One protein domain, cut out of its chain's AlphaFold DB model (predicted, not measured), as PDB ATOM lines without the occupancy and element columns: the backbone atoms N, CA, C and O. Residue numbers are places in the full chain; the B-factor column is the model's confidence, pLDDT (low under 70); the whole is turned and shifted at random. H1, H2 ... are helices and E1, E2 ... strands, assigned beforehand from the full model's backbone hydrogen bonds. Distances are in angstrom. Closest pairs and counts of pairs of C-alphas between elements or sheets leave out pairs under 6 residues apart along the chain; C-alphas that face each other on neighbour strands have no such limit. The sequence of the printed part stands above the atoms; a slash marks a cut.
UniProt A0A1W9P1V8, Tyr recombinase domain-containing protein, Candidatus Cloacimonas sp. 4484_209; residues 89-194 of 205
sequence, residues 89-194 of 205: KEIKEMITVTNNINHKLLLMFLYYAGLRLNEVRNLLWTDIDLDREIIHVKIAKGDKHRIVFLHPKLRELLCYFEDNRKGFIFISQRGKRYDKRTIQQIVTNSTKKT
ATOM      1  N   LYS A  89     245.670 -33.937  97.150       92.31
ATOM      2  CA  LYS A  89     246.276 -33.945  98.491       92.31
ATOM      3  C   LYS A  89     246.748 -32.543  98.883       92.31
ATOM      4  O   LYS A  89     246.332 -32.053  99.924       92.31
ATOM      5  N   GLU A  90     247.504 -31.886  98.003       92.88
ATOM      6  CA  GLU A  90     247.997 -30.513  98.196       92.88
ATOM      7  C   GLU A  90     246.846 -29.524  98.445       92.88
ATOM      8  O   GLU A  90     246.908 -28.690  99.346       92.88
ATOM      9  N   ILE A  91     245.745 -29.645  97.697       92.94
ATOM     10  CA  ILE A  91     244.587 -28.757  97.869       92.94
ATOM     11  C   ILE A  91     243.873 -29.012  99.199       92.94
ATOM     12  O   ILE A  91     243.499 -28.061  99.885       92.94
ATOM     13  N   LYS A  92     243.688 -30.282  99.584       92.69
ATOM     14  CA  LYS A  92     243.107 -30.625 100.891       92.69
ATOM     15  C   LYS A  92     243.952 -30.060 102.028       92.69
ATOM     16  O   LYS A  92     243.392 -29.451 102.928       92.69
ATOM     17  N   GLU A  93     245.270 -30.211 101.960       93.75
ATOM     18  CA  GLU A  93     246.195 -29.664 102.955       93.75
ATOM     19  C   GLU A  93     246.068 -28.141 103.056       93.75
ATOM     20  O   GLU A  93     245.854 -27.616 104.146       93.75
ATOM     21  N   MET A  94     246.057 -27.445 101.916       94.12
ATOM     22  CA  MET A  94     245.870 -25.993 101.854       94.12
ATOM     23  C   MET A  94     244.547 -25.534 102.498       94.12
ATOM     24  O   MET A  94     244.516 -24.518 103.198       94.12
ATOM     25  N   ILE A  95     243.451 -26.275 102.293       94.25
ATOM     26  CA  ILE A  95     242.150 -26.008 102.932       94.25
ATOM     27  C   ILE A  95     242.237 -26.260 104.447       94.25
ATOM     28  O   ILE A  95     241.745 -25.444 105.226       94.25
ATOM     29  N   THR A  96     242.879 -27.349 104.872       93.69
ATOM     30  CA  THR A  96     242.996 -27.738 106.285       93.69
ATOM     31  C   THR A  96     243.828 -26.748 107.101       93.69
ATOM     32  O   THR A  96     243.377 -26.335 108.165       93.69
ATOM     33  N   VAL A  97     244.983 -26.291 106.598       94.50
ATOM     34  CA  VAL A  97     245.863 -25.327 107.306       94.50
ATOM     35  C   VAL A  97     245.304 -23.894 107.351       94.50
ATOM     36  O   VAL A  97     245.876 -22.991 107.972       94.50
ATOM     37  N   THR A  98     244.194 -23.640 106.654       94.81
ATOM     38  CA  THR A  98     243.552 -22.326 106.609       94.81
ATOM     39  C   THR A  98     242.547 -22.182 107.754       94.81
ATOM     40  O   THR A  98     241.406 -22.624 107.655       94.81
ATOM     41  N   ASN A  99     242.965 -21.516 108.835       92.25
ATOM     42  CA  ASN A  99     242.147 -21.353 110.050       92.25
ATOM     43  C   ASN A  99     240.954 -20.398 109.878       92.25
ATOM     44  O   ASN A  99     239.904 -20.609 110.471       92.25
ATOM     45  N   ASN A 100     241.105 -19.337 109.079       93.00
ATOM     46  CA  ASN A 100     240.024 -18.376 108.865       93.00
ATOM     47  C   ASN A 100     238.908 -19.022 108.026       93.00
ATOM     48  O   ASN A 100     239.156 -19.450 106.897       93.00
ATOM     49  N   ILE A 101     237.686 -19.061 108.565       92.19
ATOM     50  CA  ILE A 101     236.561 -19.769 107.943       92.19
ATOM     51  C   ILE A 101     236.150 -19.168 106.591       92.19
ATOM     52  O   ILE A 101     235.922 -19.915 105.644       92.19
ATOM     53  N   ASN A 102     236.188 -17.837 106.445       92.50
ATOM     54  CA  ASN A 102     235.913 -17.157 105.173       92.50
ATOM     55  C   ASN A 102     236.983 -17.479 104.124       92.50
ATOM     56  O   ASN A 102     236.681 -17.670 102.947       92.50
ATOM     57  N   HIS A 103     238.247 -17.576 104.540       95.06
ATOM     58  CA  HIS A 103     239.338 -17.956 103.643       95.06
ATOM     59  C   HIS A 103     239.228 -19.429 103.233       95.06
ATOM     60  O   HIS A 103     239.439 -19.755 102.068       95.06
ATOM     61  N   LYS A 104     238.860 -20.315 104.165       95.50
ATOM     62  CA  LYS A 104     238.608 -21.732 103.879       95.50
ATOM     63  C   LYS A 104     237.467 -21.881 102.873       95.50
ATOM     64  O   LYS A 104     237.635 -22.559 101.862       95.50
ATOM     65  N   LEU A 105     236.365 -21.167 103.099       95.25
ATOM     66  CA  LEU A 105     235.222 -21.118 102.196       95.25
ATOM     67  C   LEU A 105     235.639 -20.636 100.796       95.25
ATOM     68  O   LEU A 105     235.330 -21.294  99.806       95.25
ATOM     69  N   LEU A 106     236.431 -19.563 100.706       95.75
ATOM     70  CA  LEU A 106     236.973 -19.050  99.443       95.75
ATOM     71  C   LEU A 106     237.765 -20.119  98.674       95.75
ATOM     72  O   LEU A 106     237.530 -20.315  97.481       95.75
ATOM     73  N   LEU A 107     238.680 -20.831  99.342       95.38
ATOM     74  CA  LEU A 107     239.448 -21.921  98.726       95.38
ATOM     75  C   LEU A 107     238.539 -23.049  98.228       95.38
ATOM     76  O   LEU A 107     238.775 -23.609  97.158       95.38
ATOM     77  N   MET A 108     237.485 -23.363  98.980       95.69
ATOM     78  CA  MET A 108     236.522 -24.397  98.623       95.69
ATOM     79  C   MET A 108     235.673 -24.011  97.409       95.69
ATOM     80  O   MET A 108     235.474 -24.859  96.546       95.69
ATOM     81  N   PHE A 109     235.246 -22.754  97.265       95.62
ATOM     82  CA  PHE A 109     234.575 -22.290  96.042       95.62
ATOM     83  C   PHE A 109     235.495 -22.321  94.818       95.62
ATOM     84  O   PHE A 109     235.075 -22.734  93.736       95.62
ATOM     85  N   LEU A 110     236.757 -21.917  94.979       94.44
ATOM     86  CA  LEU A 110     237.743 -21.984  93.898       94.44
ATOM     87  C   LEU A 110     237.983 -23.432  93.444       94.44
ATOM     88  O   LEU A 110     238.118 -23.682  92.250       94.44
ATOM     89  N   TYR A 111     238.036 -24.378  94.385       93.94
ATOM     90  CA  TYR A 111     238.346 -25.775  94.090       93.94
ATOM     91  C   TYR A 111     237.123 -26.612  93.700       93.94
ATOM     92  O   TYR A 111     237.098 -27.175  92.611       93.94
ATOM     93  N   TYR A 112     236.120 -26.709  94.575       94.88
ATOM     94  CA  TYR A 112     234.973 -27.595  94.374       94.88
ATOM     95  C   TYR A 112     233.998 -27.063  93.327       94.88
ATOM     96  O   TYR A 112     233.481 -27.845  92.539       94.88
ATOM     97  N   ALA A 113     233.769 -25.747  93.297       93.06
ATOM     98  CA  ALA A 113     232.883 -25.116  92.318       93.06
ATOM     99  C   ALA A 113     233.639 -24.574  91.087       93.06
ATOM    100  O   ALA A 113     233.024 -24.045  90.160       93.06
ATOM    101  N   GLY A 114     234.974 -24.681  91.057       91.19
ATOM    102  CA  GLY A 114     235.791 -24.250  89.919       91.19
ATOM    103  C   GLY A 114     235.590 -22.779  89.540       91.19
ATOM    104  O   GLY A 114     235.717 -22.421  88.365       91.19
ATOM    105  N   LEU A 115     235.209 -21.929  90.501       91.81
ATOM    106  CA  LEU A 115     234.897 -20.532  90.221       91.81
ATOM    107  C   LEU A 115     236.166 -19.756  89.882       91.81
ATOM    108  O   LEU A 115     237.209 -19.890  90.525       91.81
ATOM    109  N   ARG A 116     236.071 -18.879  88.885       90.12
ATOM    110  CA  ARG A 116     237.145 -17.935  88.571       90.12
ATOM    111  C   ARG A 116     237.190 -16.821  89.604       90.12
ATOM    112  O   ARG A 116     236.196 -16.521  90.262       90.12
ATOM    113  N   LEU A 117     238.321 -16.118  89.676       91.31
ATOM    114  CA  LEU A 117     238.522 -15.046  90.654       91.31
ATOM    115  C   LEU A 117     237.420 -13.974  90.611       91.31
ATOM    116  O   LEU A 117     236.966 -13.496  91.647       91.31
ATOM    117  N   ASN A 118     237.010 -13.563  89.410       89.56
ATOM    118  CA  ASN A 118     235.968 -12.550  89.251       89.56
ATOM    119  C   ASN A 118     234.575 -13.076  89.619       89.56
ATOM    120  O   ASN A 118     233.779 -12.313  90.153       89.56
ATOM    121  N   GLU A 119     234.309 -14.355  89.365       92.38
ATOM    122  CA  GLU A 119     233.041 -15.012  89.688       92.38
ATOM    123  C   GLU A 119     232.908 -15.159  91.209       92.38
ATOM    124  O   GLU A 119     231.958 -14.652  91.791       92.38
ATOM    125  N   VAL A 120     233.919 -15.732  91.878       93.62
ATOM    126  CA  VAL A 120     233.883 -15.955  93.333       93.62
ATOM    127  C   VAL A 120     233.782 -14.646  94.119       93.62
ATOM    128  O   VAL A 120     233.038 -14.551  95.083       93.62
ATOM    129  N   ARG A 121     234.479 -13.594  93.678       92.38
ATOM    130  CA  ARG A 121     234.461 -12.280  94.334       92.38
ATOM    131  C   ARG A 121     233.107 -11.574  94.247       92.38
ATOM    132  O   ARG A 121     232.813 -10.720  95.079       92.38
ATOM    133  N   ASN A 122     232.345 -11.861  93.198       92.19
ATOM    134  CA  ASN A 122     231.049 -11.244  92.939       92.19
ATOM    135  C   ASN A 122     229.882 -12.150  93.351       92.19
ATOM    136  O   ASN A 122     228.739 -11.771  93.125       92.19
ATOM    137  N   LEU A 123     230.168 -13.316  93.935       93.69
ATOM    138  CA  LEU A 123     229.160 -14.283  94.333       93.69
ATOM    139  C   LEU A 123     228.299 -13.729  95.473       93.69
ATOM    140  O   LEU A 123     228.823 -13.270  96.499       93.69
ATOM    141  N   LEU A 124     226.984 -13.775  95.282       93.81
ATOM    142  CA  LEU A 124     225.991 -13.392  96.276       93.81
ATOM    143  C   LEU A 124     225.446 -14.630  96.984       93.81
ATOM    144  O   LEU A 124     225.396 -15.716  96.414       93.81
ATOM    145  N   TRP A 125     224.964 -14.452  98.211       93.88
ATOM    146  CA  TRP A 125     224.237 -15.515  98.910       93.88
ATOM    147  C   TRP A 125     222.989 -15.973  98.147       93.88
ATOM    148  O   TRP A 125     222.681 -17.157  98.147       93.88
ATOM    149  N   THR A 126     222.325 -15.058  97.437       93.69
ATOM    150  CA  THR A 126     221.152 -15.348  96.593       93.69
ATOM    151  C   THR A 126     221.479 -16.133  95.325       93.69
ATOM    152  O   THR A 126     220.569 -16.593  94.645       93.69
ATOM    153  N   ASP A 127     222.761 -16.287  94.986       94.31
ATOM    154  CA  ASP A 127     223.187 -17.120  93.864       94.31
ATOM    155  C   ASP A 127     223.311 -18.603  94.262       94.31
ATOM    156  O   ASP A 127     223.571 -19.440  93.399       94.31
ATOM    157  N   ILE A 128     223.162 -18.943  95.548       94.62
ATOM    158  CA  ILE A 128     223.273 -20.312  96.061       94.62
ATOM    159  C   ILE A 128     221.889 -20.827  96.432       94.62
ATOM    160  O   ILE A 128     221.242 -20.297  97.333       94.62
ATOM    161  N   ASP A 129     221.487 -21.908  95.779       93.56
ATOM    162  CA  ASP A 129     220.294 -22.671  96.117       93.56
ATOM    163  C   ASP A 129     220.742 -23.937  96.862       93.56
ATOM    164  O   ASP A 129     221.335 -24.852  96.283       93.56
ATOM    165  N   LEU A 130     220.539 -23.941  98.182       91.69
ATOM    166  CA  LEU A 130     220.935 -25.050  99.054       91.69
ATOM    167  C   LEU A 130     219.979 -26.242  98.973       91.69
ATOM    168  O   LEU A 130     220.407 -27.352  99.292       91.69
ATOM    169  N   ASP A 131     218.735 -26.016  98.547       91.62
ATOM    170  CA  ASP A 131     217.714 -27.057  98.419       91.62
ATOM    171  C   ASP A 131     217.956 -27.874  97.150       91.62
ATOM    172  O   ASP A 131     217.886 -29.101  97.160       91.62
ATOM    173  N   ARG A 132     218.306 -27.191  96.056       94.38
ATOM    174  CA  ARG A 132     218.667 -27.816  94.776       94.38
ATOM    175  C   ARG A 132     220.150 -28.152  94.656       94.38
ATOM    176  O   ARG A 132     220.553 -28.710  93.641       94.38
ATOM    177  N   GLU A 133     220.953 -27.793  95.654       95.12
ATOM    178  CA  GLU A 133     222.406 -27.987  95.684       95.12
ATOM    179  C   GLU A 133     223.111 -27.425  94.435       95.12
ATOM    180  O   GLU A 133     223.946 -28.079  93.801       95.12
ATOM    181  N   ILE A 134     222.797 -26.178  94.074       95.69
ATOM    182  CA  ILE A 134     223.368 -25.501  92.905       95.69
ATOM    183  C   ILE A 134     223.846 -24.080  93.211       95.69
ATOM    184  O   ILE A 134     223.378 -23.399  94.120       95.69
ATOM    185  N   ILE A 135     224.796 -23.620  92.399       95.81
ATOM    186  CA  ILE A 135     225.323 -22.259  92.391       95.81
ATOM    187  C   ILE A 135     225.074 -21.653  91.007       95.81
ATOM    188  O   ILE A 135     225.556 -22.162  89.990       95.81
ATOM    189  N   HIS A 136     224.368 -20.529  90.971       94.38
ATOM    190  CA  HIS A 136     224.145 -19.722  89.780       94.38
ATOM    191  C   HIS A 136     225.332 -18.785  89.540       94.38
ATOM    192  O   HIS A 136     225.478 -17.735  90.158       94.38
ATOM    193  N   VAL A 137     226.198 -19.135  88.592       91.44
ATOM    194  CA  VAL A 137     227.380 -18.330  88.272       91.44
ATOM    195  C   VAL A 137     227.031 -17.293  87.209       91.44
ATOM    196  O   VAL A 137     226.868 -17.609  86.026       91.44
ATOM    197  N   LYS A 138     226.958 -16.029  87.630       85.69
ATOM    198  CA  LYS A 138     226.778 -14.864  86.753       85.69
ATOM    199  C   LYS A 138     228.135 -14.448  86.165       85.69
ATOM    200  O   LYS A 138     229.070 -14.141  86.906       85.69
ATOM    201  N   ILE A 139     228.280 -14.486  84.837       75.31
ATOM    202  CA  ILE A 139     229.555 -14.210  84.147       75.31
ATOM    203  C   ILE A 139     229.595 -12.752  83.673       75.31
ATOM    204  O   ILE A 139     228.639 -12.258  83.099       75.31
ATOM    205  N   ALA A 140     230.734 -12.075  83.853       59.09
ATOM    206  CA  ALA A 140     230.923 -10.674  83.451       59.09
ATOM    207  C   ALA A 140     231.279 -10.458  81.957       59.09
ATOM    208  O   ALA A 140     231.407  -9.318  81.523       59.09
ATOM    209  N   LYS A 141     231.512 -11.522  81.168       59.03
ATOM    210  CA  LYS A 141     231.939 -11.442  79.757       59.03
ATOM    211  C   LYS A 141     231.224 -12.490  78.901       59.03
ATOM    212  O   LYS A 141     231.367 -13.683  79.152       59.03
ATOM    213  N   GLY A 142     230.502 -12.027  77.879       60.81
ATOM    214  CA  GLY A 142     229.732 -12.873  76.956       60.81
ATOM    215  C   GLY A 142     228.347 -13.287  77.465       60.81
ATOM    216  O   GLY A 142     227.699 -14.077  76.793       60.81
ATOM    217  N   ASP A 143     227.943 -12.777  78.635       62.38
ATOM    218  CA  ASP A 143     226.586 -12.797  79.214       62.38
ATOM    219  C   ASP A 143     225.868 -14.156  79.294       62.38
ATOM    220  O   ASP A 143     224.648 -14.249  79.380       62.38
ATOM    221  N   LYS A 144     226.627 -15.255  79.287       73.31
ATOM    222  CA  LYS A 144     226.066 -16.596  79.474       73.31
ATOM    223  C   LYS A 144     226.174 -17.001  80.933       73.31
ATOM    224  O   LYS A 144     227.272 -17.198  81.448       73.31
ATOM    225  N   HIS A 145     225.035 -17.154  81.594       86.31
ATOM    226  CA  HIS A 145     224.960 -17.761  82.918       86.31
ATOM    227  C   HIS A 145     225.287 -19.256  82.845       86.31
ATOM    228  O   HIS A 145     225.039 -19.911  81.832       86.31
ATOM    229  N   ARG A 146     225.832 -19.810  83.933       89.75
ATOM    230  CA  ARG A 146     225.955 -21.264  84.093       89.75
ATOM    231  C   ARG A 146     225.567 -21.700  85.495       89.75
ATOM    232  O   ARG A 146     225.699 -20.930  86.444       89.75
ATOM    233  N   ILE A 147     225.144 -22.950  85.604       93.00
ATOM    234  CA  ILE A 147     224.893 -23.616  86.878       93.00
ATOM    235  C   ILE A 147     226.098 -24.497  87.204       93.00
ATOM    236  O   ILE A 147     226.667 -25.140  86.319       93.00
ATOM    237  N   VAL A 148     226.505 -24.496  88.469       94.38
ATOM    238  CA  VAL A 148     227.530 -25.392  89.009       94.38
ATOM    239  C   VAL A 148     226.937 -26.139  90.194       94.38
ATOM    240  O   VAL A 148     226.293 -25.524  91.038       94.38
ATOM    241  N   PHE A 149     227.165 -27.447  90.275       95.06
ATOM    242  CA  PHE A 149     226.716 -28.248  91.412       95.06
ATOM    243  C   PHE A 149     227.456 -27.868  92.698       95.06
ATOM    244  O   PHE A 149     228.673 -27.656  92.706       95.06
ATOM    245  N   LEU A 150     226.714 -27.803  93.798       94.75
ATOM    246  CA  LEU A 150     227.233 -27.523  95.122       94.75
ATOM    247  C   LEU A 150     227.785 -28.810  95.737       94.75
ATOM    248  O   LEU A 150     227.052 -29.716  96.108       94.75
ATOM    249  N   HIS A 151     229.104 -28.895  95.868       96.25
ATOM    250  CA  HIS A 151     229.733 -30.075  96.456       96.25
ATOM    251  C   HIS A 151     229.321 -30.254  97.939       96.25
ATOM    252  O   HIS A 151     229.375 -29.269  98.684       96.25
ATOM    253  N   PRO A 152     229.051 -31.482  98.436       94.69
ATOM    254  CA  PRO A 152     228.540 -31.713  99.797       94.69
ATOM    255  C   PRO A 152     229.370 -31.067 100.914       94.69
ATOM    256  O   PRO A 152     228.834 -30.405 101.794       94.69
ATOM    257  N   LYS A 153     230.705 -31.154 100.835       93.75
ATOM    258  CA  LYS A 153     231.605 -30.474 101.791       93.75
ATOM    259  C   LYS A 153     231.461 -28.950 101.802       93.75
ATOM    260  O   LYS A 153     231.643 -28.319 102.834       93.75
ATOM    261  N   LEU A 154     231.205 -28.346 100.641       94.56
ATOM    262  CA  LEU A 154     230.986 -26.904 100.540       94.56
ATOM    263  C   LEU A 154     229.623 -26.533 101.131       94.56
ATOM    264  O   LEU A 154     229.549 -25.557 101.868       94.56
ATOM    265  N   ARG A 155     228.587 -27.343 100.879       94.25
ATOM    266  CA  ARG A 155     227.264 -27.213 101.509       94.25
ATOM    267  C   ARG A 155     227.356 -27.254 103.034       94.25
ATOM    268  O   ARG A 155     226.871 -26.338 103.684       94.25
ATOM    269  N   GLU A 156     228.041 -28.256 103.583       92.56
ATOM    270  CA  GLU A 156     228.273 -28.399 105.027       92.56
ATOM    271  C   GLU A 156     228.881 -27.122 105.624       92.56
ATOM    272  O   GLU A 156     228.381 -26.600 106.617       92.56
ATOM    273  N   LEU A 157     229.902 -26.553 104.970       91.62
ATOM    274  CA  LEU A 157     230.520 -25.319 105.449       91.62
ATOM    275  C   LEU A 157     229.583 -24.098 105.344       91.62
ATOM    276  O   LEU A 157     229.657 -23.210 106.185       91.62
ATOM    277  N   LEU A 158     228.708 -24.037 104.334       91.94
ATOM    278  CA  LEU A 158     227.747 -22.939 104.140       91.94
ATOM    279  C   LEU A 158     226.612 -22.937 105.178       91.94
ATOM    280  O   LEU A 158     226.062 -21.872 105.474       91.94
ATOM    281  N   CYS A 159     226.272 -24.094 105.750       88.00
ATOM    282  CA  CYS A 159     225.298 -24.195 106.840       88.00
ATOM    283  C   CYS A 159     225.769 -23.469 108.113       88.00
ATOM    284  O   CYS A 159     224.951 -22.910 108.828       88.00
ATOM    285  N   TYR A 160     227.080 -23.323 108.340       86.19
ATOM    286  CA  TYR A 160     227.596 -22.531 109.469       86.19
ATOM    287  C   TYR A 160     227.335 -21.016 109.363       86.19
ATOM    288  O   TYR A 160     227.608 -20.284 110.309       86.19
ATOM    289  N   PHE A 161     226.844 -20.522 108.221       83.69
ATOM    290  CA  PHE A 161     226.617 -19.095 107.961       83.69
ATOM    291  C   PHE A 161     225.126 -18.715 107.911       83.69
ATOM    292  O   PHE A 161     224.781 -17.694 107.315       83.69
ATOM    293  N   GLU A 162     224.235 -19.537 108.476       71.31
ATOM    294  CA  GLU A 162     222.772 -19.374 108.385       71.31
ATOM    295  C   GLU A 162     222.266 -17.986 108.801       71.31
ATOM    296  O   GLU A 162     221.467 -17.396 108.073       71.31
ATOM    297  N   ASP A 163     222.820 -17.397 109.860       68.88
ATOM    298  CA  ASP A 163     222.332 -16.122 110.404       68.88
ATOM    299  C   ASP A 163     222.699 -14.879 109.568       68.88
ATOM    300  O   ASP A 163     222.211 -13.780 109.837       68.88
ATOM    301  N   ASN A 164     223.566 -15.001 108.550       69.31
ATOM    302  CA  ASN A 164     224.159 -13.832 107.883       69.31
ATOM    303  C   ASN A 164     224.264 -13.944 106.351       69.31
ATOM    304  O   ASN A 164     225.273 -13.586 105.737       69.31
ATOM    305  N   ARG A 165     223.196 -14.425 105.706       81.81
ATOM    306  CA  ARG A 165     223.122 -14.608 104.244       81.81
ATOM    307  C   ARG A 165     222.599 -13.375 103.501       81.81
ATOM    308  O   ARG A 165     221.567 -13.427 102.835       81.81
ATOM    309  N   LYS A 166     223.296 -12.239 103.601       84.44
ATOM    310  CA  LYS A 166     222.932 -11.007 102.873       84.44
ATOM    311  C   LYS A 166     224.092 -10.475 102.034       84.44
ATOM    312  O   LYS A 166     225.223 -10.387 102.496       84.44
ATOM    313  N   GLY A 167     223.796 -10.087 100.793       91.25
ATOM    314  CA  GLY A 167     224.770  -9.479  99.884       91.25
ATOM    315  C   GLY A 167     225.870 -10.439  99.418       91.25
ATOM    316  O   GLY A 167     225.610 -11.608  99.128       91.25
ATOM    317  N   PHE A 168     227.093  -9.918  99.293       93.50
ATOM    318  CA  PHE A 168     228.263 -10.687  98.861       93.50
ATOM    319  C   PHE A 168     228.711 -11.678  99.934       93.50
ATOM    320  O   PHE A 168     228.784 -11.333 101.108       93.50
ATOM    321  N   ILE A 169     229.123 -12.873  99.508       93.31
ATOM    322  CA  ILE A 169     229.660 -13.897 100.419       93.31
ATOM    323  C   ILE A 169     231.011 -13.462 100.999       93.31
ATOM    324  O   ILE A 169     231.290 -13.647 102.181       93.31
ATOM    325  N   PHE A 170     231.862 -12.848 100.173       93.62
ATOM    326  CA  PHE A 170     233.229 -12.489 100.553       93.62
ATOM    327  C   PHE A 170     233.380 -10.990 100.791       93.62
ATOM    328  O   PHE A 170     233.725 -10.227  99.882       93.62
ATOM    329  N   ILE A 171     233.155 -10.580 102.038       92.38
ATOM    330  CA  ILE A 171     233.293  -9.197 102.501       92.38
ATOM    331  C   ILE A 171     234.508  -9.012 103.415       92.38
ATOM    332  O   ILE A 171     234.872  -9.864 104.224       92.38
ATOM    333  N   SER A 172     235.161  -7.865 103.266       89.56
ATOM    334  CA  SER A 172     236.198  -7.371 104.171       89.56
ATOM    335  C   SER A 172     235.594  -6.888 105.482       89.56
ATOM    336  O   SER A 172     234.408  -6.579 105.558       89.56
ATOM    337  N   GLN A 173     236.445  -6.719 106.493       86.06
ATOM    338  CA  GLN A 173     236.064  -6.110 107.774       86.06
ATOM    339  C   GLN A 173     235.455  -4.704 107.615       86.06
ATOM    340  O   GLN A 173     234.731  -4.242 108.483       86.06
ATOM    341  N   ARG A 174     235.714  -4.027 106.486       87.56
ATOM    342  CA  ARG A 174     235.144  -2.714 106.142       87.56
ATOM    343  C   ARG A 174     233.790  -2.810 105.418       87.56
ATOM    344  O   ARG A 174     233.374  -1.839 104.795       87.56
ATOM    345  N   GLY A 175     233.167  -3.990 105.369       86.00
ATOM    346  CA  GLY A 175     231.880  -4.238 104.703       86.00
ATOM    347  C   GLY A 175     231.920  -4.233 103.169       86.00
ATOM    348  O   GLY A 175     230.919  -4.513 102.518       86.00
ATOM    349  N   LYS A 176     233.071  -3.945 102.552       90.56
ATOM    350  CA  LYS A 176     233.238  -3.999 101.091       90.56
ATOM    351  C   LYS A 176     233.616  -5.402 100.647       90.56
ATOM    352  O   LYS A 176     234.406  -6.052 101.332       90.56
ATOM    353  N   ARG A 177     233.144  -5.831  99.471       92.75
ATOM    354  CA  ARG A 177     233.595  -7.078  98.828       92.75
ATOM    355  C   ARG A 177     235.126  -7.148  98.756       92.75
ATOM    356  O   ARG A 177     235.777  -6.115  98.578       92.75
ATOM    357  N   TYR A 178     235.698  -8.347  98.856       94.44
ATOM    358  CA  TYR A 178     237.137  -8.541  98.646       94.44
ATOM    359  C   TYR A 178     237.571  -7.976  97.296       94.44
ATOM    360  O   TYR A 178     236.835  -8.048  96.318       94.44
ATOM    361  N   ASP A 179     238.773  -7.413  97.213       93.31
ATOM    362  CA  ASP A 179     239.375  -7.064  95.931       93.31
ATOM    363  C   ASP A 179     240.127  -8.274  95.339       93.31
ATOM    364  O   ASP A 179     240.248  -9.340  95.951       93.31
ATOM    365  N   LYS A 180     240.625  -8.133  94.103       92.69
ATOM    366  CA  LYS A 180     241.353  -9.233  93.446       92.69
ATOM    367  C   LYS A 180     242.626  -9.600  94.208       92.69
ATOM    368  O   LYS A 180     242.960 -10.777  94.324       92.69
ATOM    369  N   ARG A 181     243.322  -8.583  94.720       92.56
ATOM    370  CA  ARG A 181     244.602  -8.729  95.408       92.56
ATOM    371  C   ARG A 181     244.448  -9.473  96.731       92.56
ATOM    372  O   ARG A 181     245.259 -10.344  97.015       92.56
ATOM    373  N   THR A 182     243.395  -9.195  97.493       94.38
ATOM    374  CA  THR A 182     243.069  -9.881  98.750       94.38
ATOM    375  C   THR A 182     242.875 -11.369  98.505       94.38
ATOM    376  O   THR A 182     243.528 -12.178  99.152       94.38
ATOM    377  N   ILE A 183     242.071 -11.746  97.508       94.81
ATOM    378  CA  ILE A 183     241.839 -13.156  97.154       94.81
ATOM    379  C   ILE A 183     243.148 -13.855  96.749       94.81
ATOM    380  O   ILE A 183     243.442 -14.953  97.222       94.81
ATOM    381  N   GLN A 184     243.974 -13.205  95.925       94.00
ATOM    382  CA  GLN A 184     245.296 -13.726  95.551       94.00
ATOM    383  C   GLN A 184     246.223 -13.886  96.762       94.00
ATOM    384  O   GLN A 184     246.945 -14.880  96.860       94.00
ATOM    385  N   GLN A 185     246.195 -12.929  97.692       93.06
ATOM    386  CA  GLN A 185     246.995 -12.968  98.909       93.06
ATOM    387  C   GLN A 185     246.533 -14.087  99.841       93.06
ATOM    388  O   GLN A 185     247.381 -14.767 100.410       93.06
ATOM    389  N   ILE A 186     245.223 -14.321  99.962       94.25
ATOM    390  CA  ILE A 186     244.670 -15.436 100.739       94.25
ATOM    391  C   ILE A 186     245.202 -16.762 100.196       94.25
ATOM    392  O   ILE A 186     245.804 -17.516 100.954       94.25
ATOM    393  N   VAL A 187     245.084 -17.010  98.887       93.38
ATOM    394  CA  VAL A 187     245.606 -18.244  98.267       93.38
ATOM    395  C   VAL A 187     247.115 -18.376  98.457       93.38
ATOM    396  O   VAL A 187     247.599 -19.443  98.828       93.38
ATOM    397  N   THR A 188     247.862 -17.288  98.265       92.12
ATOM    398  CA  THR A 188     249.319 -17.284  98.456       92.12
ATOM    399  C   THR A 188     249.693 -17.598  99.905       92.12
ATOM    400  O   THR A 188     250.583 -18.405 100.148       92.12
ATOM    401  N   ASN A 189     249.010 -16.994 100.877       92.56
ATOM    402  CA  ASN A 189     249.269 -17.206 102.299       92.56
ATOM    403  C   ASN A 189     248.903 -18.626 102.733       92.56
ATOM    404  O   ASN A 189     249.660 -19.234 103.481       92.56
ATOM    405  N   SER A 190     247.784 -19.169 102.249       92.62
ATOM    406  CA  SER A 190     247.407 -20.562 102.501       92.62
ATOM    407  C   SER A 190     248.405 -21.536 101.879       92.62
ATOM    408  O   SER A 190     248.778 -22.498 102.533       92.62
ATOM    409  N   THR A 191     248.916 -21.249 100.678       91.81
ATOM    410  CA  THR A 191     249.973 -22.057 100.041       91.81
ATOM    411  C   THR A 191     251.280 -21.993 100.838       91.81
ATOM    412  O   THR A 191     251.895 -23.016 101.081       91.81
ATOM    413  N   LYS A 192     251.699 -20.817 101.322       90.44
ATOM    414  CA  LYS A 192     252.929 -20.680 102.131       90.44
ATOM    415  C   LYS A 192     252.892 -21.438 103.457       90.44
ATOM    416  O   LYS A 192     253.941 -21.755 104.001       90.44
ATOM    417  N   LYS A 193     251.697 -21.672 104.003       90.06
ATOM    418  CA  LYS A 193     251.500 -22.485 105.212       90.06
ATOM    419  C   LYS A 193     251.611 -23.986 104.943       90.06
ATOM    420  O   LYS A 193     251.611 -24.762 105.888       90.06
ATOM    421  N   THR A 194     251.675 -24.376 103.675       87.06
ATOM    422  CA  THR A 194     251.933 -25.747 103.238       87.06
ATOM    423  C   THR A 194     253.365 -25.858 102.720       87.06
ATOM    424  O   THR A 194     253.952 -24.859 102.305       87.06
TER     425      THR A 194
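What this domain is: This is residues 89 to 194 of the 205 residues of the protein "Tyr recombinase domain-containing protein" of Candidatus Cloacimonas sp. 4484_209 (UniProt A0A1W9P1V8). Helix H2 runs through the middle of a small, mostly helical body, with H1 and H4 along two of its sides, the longer H5 crosswise to it and the short H3 near its residues 106 to 110. A small hairpin of two strands, E1 and E2, lies toward one end of the longest axis, and the last residues of H5 lie toward the other. The printed part has 106 residues, with five named helices and two named strands in the order H1, H2, H3, E1, E2, H4, H5; the one sheet is antiparallel and the class is mostly helix. The whole is compact, with a radius of gyration of the C-alphas of 13.4 A, and spans 35 by 28 by 27 A.

How they stand to each other: E1, residues 134 to 137, and E2, residues 146 to 149, form an antiparallel hairpin at 149 degrees; N 135 and O 148 are 2.8 A apart, and N 146 and O 137 are 3.2 A apart, both within hydrogen-bond range. Residues 128 to 129 pair antiparallel with residues 134 to 135 of E1. H2, residues 101 to 112, is apart from both strands and is the hub, touching four helices. H4, residues 152 to 159, touches H2 at a shallow tilt of 31 degrees, opposite ways, the closest C-alphas being those of Met 108 and Leu 154, 6.4 A apart. H1, residues 89 to 96, forms a helical hairpin with H2 at a shallow tilt of 27 degrees, opposite ways; the C-alphas of Ile 95 and Lys 104 are closest, 5.6 A apart. H3, residues 117 to 121, touches H2, with the C-alphas of Phe 109 and Val 120 closest at 6.9 A. H5, residues 180 to 192, only just touches H2, with 3 pairs of C-alphas within 8 A, those of His 103 and Ile 186 closest at 6.6 A; their lines are about perpendicular at 89 degrees. H5 touches H3 with residues 180 to 183 alone, closest at the C-alphas of Leu 117 and Lys 180, 7.0 A apart. In the five helices every O i to N i+4 pair is within hydrogen-bond range.

Where its parts are: E1 is 9.4 A long and E2 10.1 A. H2 measures 15.7 A, from C-alpha 101 at (236.561, -19.769, 107.943). H4 is 10.8 A long, H1 10.5 A and H3 6.1 A. H5 measures 18.5 A and ends with C-alpha 192 at (252.929, -20.680, 102.131).

The domain as a whole: The C-alphas of Asp 143 and Lys 193 are the two farthest apart, 37.3 A. The printed part has no cut; the links from H3 to E1 and from H4 to H5 are long, with 12 and 20 residues. Mean pLDDT of the printed part is 90.2, and residues 140 to 143 and 163 to 164 are under 70.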